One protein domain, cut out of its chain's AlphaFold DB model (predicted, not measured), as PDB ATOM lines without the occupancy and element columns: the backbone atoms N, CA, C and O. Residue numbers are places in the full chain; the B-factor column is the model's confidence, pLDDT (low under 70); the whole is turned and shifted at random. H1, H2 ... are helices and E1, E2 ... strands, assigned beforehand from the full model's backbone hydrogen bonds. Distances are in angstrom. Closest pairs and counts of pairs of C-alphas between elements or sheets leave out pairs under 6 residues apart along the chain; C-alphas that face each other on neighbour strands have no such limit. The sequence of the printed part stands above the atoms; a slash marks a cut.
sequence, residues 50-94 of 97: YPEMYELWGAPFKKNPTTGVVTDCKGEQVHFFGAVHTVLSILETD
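This is residues 50 to 94 of the 97 residues of the protein "Acid Phosphatase" of Phytophthora infestans (UniProt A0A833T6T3). With little regular structure, the model is a small body of loops, residues 50 to 76, together with the short strand E1, and residues 82 to 94, with the helix H1, stick out from it as an arm. The printed part has 45 residues; E1, then H1, hold only 14 of them, a mixed class. It is loose, with a radius of gyration of the C-alphas of 12.6 A, and elongated, spanning 38 by 25 by 15 A.

Residues 62 to 63 pair antiparallel with residues 70 to 71, which pair antiparallel with residues 77 to 78 of E1, residues 77 to 80. E1 pairs with no named strand. E1 and H1, residues 84 to 93, meet only through their tight link of 3 residues. In H1 every O i to N i+4 pair is within hydrogen-bond range.

C-alpha 50 is at (-40.046, 9.644, -30.662). E1 begins with C-alpha 77 at (-38.685, 15.866, -36.732). H1, 14.2 A from first to last C-alpha, ends with C-alpha 93 at (-64.744, 12.820, -25.138).

The two C-alphas farthest apart, of Lys 74 and Asp 94, are 38.5 A apart. Without residues 82 to 94, the body spans 27 by 21 by 10 A. The printed part has no cut, and no printed residue is under 70 in pLDDT.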
ATOM      1  N   TYR A  50     -41.395  10.039 -30.289       97.62
ATOM      2  CA  TYR A  50     -40.046   9.644 -30.662       97.62
ATOM      3  C   TYR A  50     -39.457  10.674 -31.655       97.62
ATOM      4  O   TYR A  50     -40.223  11.316 -32.390       97.62
ATOM      5  N   PRO A  51     -38.123  10.833 -31.730       97.25
ATOM      6  CA  PRO A  51     -37.104  10.236 -30.849       97.25
ATOM      7  C   PRO A  51     -37.183  10.790 -29.411       97.25
ATOM      8  O   PRO A  51     -38.030  11.643 -29.128       97.25
ATOM      9  N   GLU A  52     -36.362  10.283 -28.490       97.06
ATOM     10  CA  GLU A  52     -36.288  10.824 -27.126       97.06
ATOM     11  C   GLU A  52     -35.802  12.274 -27.151       97.06
ATOM     12  O   GLU A  52     -35.029  12.684 -28.017       97.06
ATOM     13  N   MET A  53     -36.226  13.078 -26.176       96.31
ATOM     14  CA  MET A  53     -35.925  14.507 -26.159       96.31
ATOM     15  C   MET A  53     -34.417  14.801 -26.132       96.31
ATOM     16  O   MET A  53     -33.980  15.801 -26.698       96.31
ATOM     17  N   TYR A  54     -33.617  13.938 -25.497       95.94
ATOM     18  CA  TYR A  54     -32.159  14.085 -25.445       95.94
ATOM     19  C   TYR A  54     -31.452  13.677 -26.747       95.94
ATOM     20  O   TYR A  54     -30.271  13.984 -26.910       95.94
ATOM     21  N   GLU A  55     -32.139  12.980 -27.655       97.31
ATOM     22  CA  GLU A  55     -31.606  12.615 -28.972       97.31
ATOM     23  C   GLU A  55     -31.718  13.774 -29.974       97.31
ATOM     24  O   GLU A  55     -31.062  13.748 -31.011       97.31
ATOM     25  N   LEU A  56     -32.516  14.800 -29.656       97.06
ATOM     26  CA  LEU A  56     -32.729  15.989 -30.479       97.06
ATOM     27  C   LEU A  56     -31.736  17.102 -30.134       97.06
ATOM     28  O   LEU A  56     -31.228  17.206 -29.016       97.06
ATOM     29  N   TRP A  57     -31.567  18.056 -31.051       97.38
ATOM     30  CA  TRP A  57     -30.845  19.302 -30.762       97.38
ATOM     31  C   TRP A  57     -31.638  20.255 -29.864       97.38
ATOM     32  O   TRP A  57     -31.093  21.232 -29.346       97.38
ATOM     33  N   GLY A  58     -32.931  19.983 -29.697       94.25
ATOM     34  CA  GLY A  58     -33.815  20.706 -28.802       94.25
ATOM     35  C   GLY A  58     -34.318  22.037 -29.362       94.25
ATOM     36  O   GLY A  58     -34.405  22.274 -30.570       94.25
ATOM     37  N   ALA A  59     -34.714  22.908 -28.439       94.69
ATOM     38  CA  ALA A  59     -35.405  24.155 -28.733       94.69
ATOM     39  C   ALA A  59     -34.557  25.163 -29.553       94.69
ATOM     40  O   ALA A  59     -33.330  25.165 -29.466       94.69
ATOM     41  N   PRO A  60     -35.198  26.092 -30.295       97.00
ATOM     42  CA  PRO A  60     -36.643  26.253 -30.428       97.00
ATOM     43  C   PRO A  60     -37.263  25.249 -31.404       97.00
ATOM     44  O   PRO A  60     -36.813  25.115 -32.542       97.00
ATOM     45  N   PHE A  61     -38.359  24.624 -30.974       97.88
ATOM     46  CA  PHE A  61     -39.187  23.800 -31.848       97.88
ATOM     47  C   PHE A  61     -40.071  24.670 -32.740       97.88
ATOM     48  O   PHE A  61     -40.579  25.712 -32.318       97.88
ATOM     49  N   LYS A  62     -40.282  24.234 -33.981       98.06
ATOM     50  CA  LYS A  62     -41.110  24.924 -34.973       98.06
ATOM     51  C   LYS A  62     -42.162  23.976 -35.513       98.06
ATOM     52  O   LYS A  62     -41.843  22.874 -35.942       98.06
ATOM     53  N   LYS A  63     -43.413  24.431 -35.535       97.81
ATOM     54  CA  LYS A  63     -44.522  23.708 -36.157       97.81
ATOM     55  C   LYS A  63     -44.754  24.230 -37.568       97.81
ATOM     56  O   LYS A  63     -44.955  25.426 -37.764       97.81
ATOM     57  N   ASN A  64     -44.777  23.333 -38.543       97.38
ATOM     58  CA  ASN A  64     -45.214  23.652 -39.889       97.38
ATOM     59  C   ASN A  64     -46.739  23.901 -39.881       97.38
ATOM     60  O   ASN A  64     -47.491  23.015 -39.469       97.38
ATOM     61  N   PRO A  65     -47.226  25.071 -40.332       96.88
ATOM     62  CA  PRO A  65     -48.648  25.413 -40.254       96.88
ATOM     63  C   PRO A  65     -49.519  24.614 -41.231       96.88
ATOM     64  O   PRO A  65     -50.721  24.498 -41.017       96.88
ATOM     65  N   THR A  66     -48.935  24.068 -42.298       97.00
ATOM     66  CA  THR A  66     -49.650  23.313 -43.332       97.00
ATOM     67  C   THR A  66     -49.684  21.824 -43.020       97.00
ATOM     68  O   THR A  66     -50.732  21.199 -43.133       97.00
ATOM     69  N   THR A  67     -48.547  21.243 -42.627       95.38
ATOM     70  CA  THR A  67     -48.435  19.795 -42.386       95.38
ATOM     71  C   THR A  67     -48.618  19.411 -40.921       95.38
ATOM     72  O   THR A  67     -48.849  18.246 -40.621       95.38
ATOM     73  N   GLY A  68     -48.482  20.364 -39.995       94.06
ATOM     74  CA  GLY A  68     -48.512  20.113 -38.556       94.06
ATOM     75  C   GLY A  68     -47.236  19.488 -37.985       94.06
ATOM     76  O   GLY A  68     -47.140  19.377 -36.766       94.06
ATOM     77  N   VAL A  69     -46.265  19.129 -38.834       96.44
ATOM     78  CA  VAL A  69     -44.968  18.559 -38.436       96.44
ATOM     79  C   VAL A  69     -44.234  19.511 -37.499       96.44
ATOM     80  O   VAL A  69     -44.175  20.713 -37.762       96.44
ATOM     81  N   VAL A  70     -43.652  18.968 -36.432       97.69
ATOM     82  CA  VAL A  70     -42.814  19.712 -35.489       97.69
ATOM     83  C   VAL A  70     -41.357  19.333 -35.717       97.69
ATOM     84  O   VAL A  70     -41.037  18.150 -35.779       97.69
ATOM     85  N   THR A  71     -40.487  20.334 -35.837       98.31
ATOM     86  CA  THR A  71     -39.038  20.142 -35.964       98.31
ATOM     87  C   THR A  71     -38.272  20.871 -34.873       98.31
ATOM     88  O   THR A  71     -38.710  21.932 -34.425       98.31
ATOM     89  N   ASP A  72     -37.114  20.350 -34.491       98.25
ATOM     90  CA  ASP A  72     -36.165  20.990 -33.580       98.25
ATOM     91  C   ASP A  72     -35.386  22.151 -34.242       98.25
ATOM     92  O   ASP A  72     -35.674  22.569 -35.373       98.25
ATOM     93  N   CYS A  73     -34.388  22.696 -33.538       97.69
ATOM     94  CA  CYS A  73     -33.579  23.807 -34.040       97.69
ATOM     95  C   CYS A  73     -32.677  23.465 -35.245       97.69
ATOM     96  O   CYS A  73     -32.207  24.386 -35.924       97.69
ATOM     97  N   LYS A  74     -32.447  22.180 -35.541       97.62
ATOM     98  CA  LYS A  74     -31.677  21.688 -36.696       97.62
ATOM     99  C   LYS A  74     -32.540  21.081 -37.798       97.62
ATOM    100  O   LYS A  74     -32.016  20.786 -38.870       97.62
ATOM    101  N   GLY A  75     -33.851  21.004 -37.594       97.12
ATOM    102  CA  GLY A  75     -34.799  20.487 -38.574       97.12
ATOM    103  C   GLY A  75     -35.119  19.003 -38.400       97.12
ATOM    104  O   GLY A  75     -35.808  18.447 -39.256       97.12
ATOM    105  N   GLU A  76     -34.663  18.363 -37.324       97.75
ATOM    106  CA  GLU A  76     -35.048  16.991 -36.996       97.75
ATOM    107  C   GLU A  76     -36.500  16.957 -36.529       97.75
ATOM    108  O   GLU A  76     -36.956  17.841 -35.805       97.75
ATOM    109  N   GLN A  77     -37.254  15.962 -36.995       98.00
ATOM    110  CA  GLN A  77     -38.685  15.866 -36.732       98.00
ATOM    111  C   GLN A  77     -38.967  15.150 -35.411       98.00
ATOM    112  O   GLN A  77     -38.386  14.108 -35.123       98.00
ATOM    113  N   VAL A  78     -39.939  15.679 -34.666       97.50
ATOM    114  CA  VAL A  78     -40.551  15.007 -33.517       97.50
ATOM    115  C   VAL A  78     -41.870  14.392 -33.961       97.50
ATOM    116  O   VAL A  78     -42.701  15.055 -34.592       97.50
ATOM    117  N   HIS A  79     -42.077  13.126 -33.620       97.44
ATOM    118  CA  HIS A  79     -43.236  12.350 -34.031       97.44
ATOM    119  C   HIS A  79     -44.000  11.853 -32.809       97.44
ATOM    120  O   HIS A  79     -43.420  11.223 -31.935       97.44
ATOM    121  N   PHE A  80     -45.316  12.062 -32.767       97.31
ATOM    122  CA  PHE A  80     -46.160  11.296 -31.850       97.31
ATOM    123  C   PHE A  80     -46.335   9.862 -32.361       97.31
ATOM    124  O   PHE A  80     -46.431   9.635 -33.572       97.31
ATOM    125  N   PHE A  81     -46.473   8.896 -31.452       97.75
ATOM    126  CA  PHE A  81     -46.966   7.574 -31.834       97.75
ATOM    127  C   PHE A  81     -48.379   7.681 -32.419       97.75
ATOM    128  O   PHE A  81     -49.213   8.460 -31.953       97.75
ATOM    129  N   GLY A  82     -48.677   6.856 -33.427       96.62
ATOM    130  CA  GLY A  82     -49.901   6.992 -34.227       96.62
ATOM    131  C   GLY A  82     -51.217   6.918 -33.440       96.62
ATOM    132  O   GLY A  82     -52.224   7.454 -33.891       96.62
ATOM    133  N   ALA A  83     -51.222   6.296 -32.259       96.94
ATOM    134  CA  ALA A  83     -52.411   6.168 -31.417       96.94
ATOM    135  C   ALA A  83     -52.616   7.333 -30.431       96.94
ATOM    136  O   ALA A  83     -53.700   7.439 -29.860       96.94
ATOM    137  N   VAL A  84     -51.620   8.203 -30.223       97.69
ATOM    138  CA  VAL A  84     -51.637   9.216 -29.150       97.69
ATOM    139  C   VAL A  84     -52.853  10.126 -29.256       97.69
ATOM    140  O   VAL A  84     -53.590  10.280 -28.287       97.69
ATOM    141  N   HIS A  85     -53.120  10.666 -30.446       95.81
ATOM    142  CA  HIS A  85     -54.272  11.543 -30.648       95.81
ATOM    143  C   HIS A  85     -55.604  10.839 -30.376       95.81
ATOM    144  O   HIS A  85     -56.495  11.429 -29.773       95.81
ATOM    145  N   THR A  86     -55.739   9.574 -30.778       96.44
ATOM    146  CA  THR A  86     -56.954   8.792 -30.525       96.44
ATOM    147  C   THR A  86     -57.140   8.518 -29.038       96.44
ATOM    148  O   THR A  86     -58.243   8.687 -28.534       96.44
ATOM    149  N   VAL A  87     -56.077   8.132 -28.328       96.44
ATOM    150  CA  VAL A  87     -56.140   7.876 -26.882       96.44
ATOM    151  C   VAL A  87     -56.538   9.144 -26.138       96.44
ATOM    152  O   VAL A  87     -57.517   9.116 -25.404       96.44
ATOM    153  N   LEU A  88     -55.850  10.265 -26.374       97.12
ATOM    154  CA  LEU A  88     -56.173  11.531 -25.708       97.12
ATOM    155  C   LEU A  88     -57.599  12.006 -26.031       97.12
ATOM    156  O   LEU A  88     -58.298  12.467 -25.137       97.12
ATOM    157  N   SER A  89     -58.064  11.816 -27.271       96.12
ATOM    158  CA  SER A  89     -59.443  12.132 -27.657       96.12
ATOM    159  C   SER A  89     -60.474  11.258 -26.935       96.12
ATOM    160  O   SER A  89     -61.516  11.774 -26.542       96.12
ATOM    161  N   ILE A  90     -60.204   9.964 -26.723       94.12
ATOM    162  CA  ILE A  90     -61.090   9.077 -25.949       94.12
ATOM    163  C   ILE A  90     -61.184   9.560 -24.501       94.12
ATOM    164  O   ILE A  90     -62.289   9.703 -23.995       94.12
ATOM    165  N   LEU A  91     -60.046   9.864 -23.869       94.31
ATOM    166  CA  LEU A  91     -60.010  10.342 -22.481       94.31
ATOM    167  C   LEU A  91     -60.776  11.659 -22.277       94.31
ATOM    168  O   LEU A  91     -61.260  11.915 -21.182       94.31
ATOM    169  N   GLU A  92     -60.845  12.510 -23.304       94.44
ATOM    170  CA  GLU A  92     -61.554  13.792 -23.244       94.44
ATOM    171  C   GLU A  92     -63.051  13.669 -23.568       94.44
ATOM    172  O   GLU A  92     -63.857  14.433 -23.038       94.44
ATOM    173  N   THR A  93     -63.428  12.760 -24.474       93.44
ATOM    174  CA  THR A  93     -64.744  12.820 -25.138       93.44
ATOM    175  C   THR A  93     -65.619  11.581 -24.990       93.44
ATOM    176  O   THR A  93     -66.817  11.678 -25.263       93.44
ATOM    177  N   ASP A  94     -65.081  10.424 -24.590       90.31
ATOM    178  CA  ASP A  94     -65.901   9.231 -24.365       90.31
ATOM    179  C   ASP A  94     -66.701   9.412 -23.067       90.31
ATOM    180  O   ASP A  94     -66.100   9.454 -22.010       90.31
TER     181      ASP A  94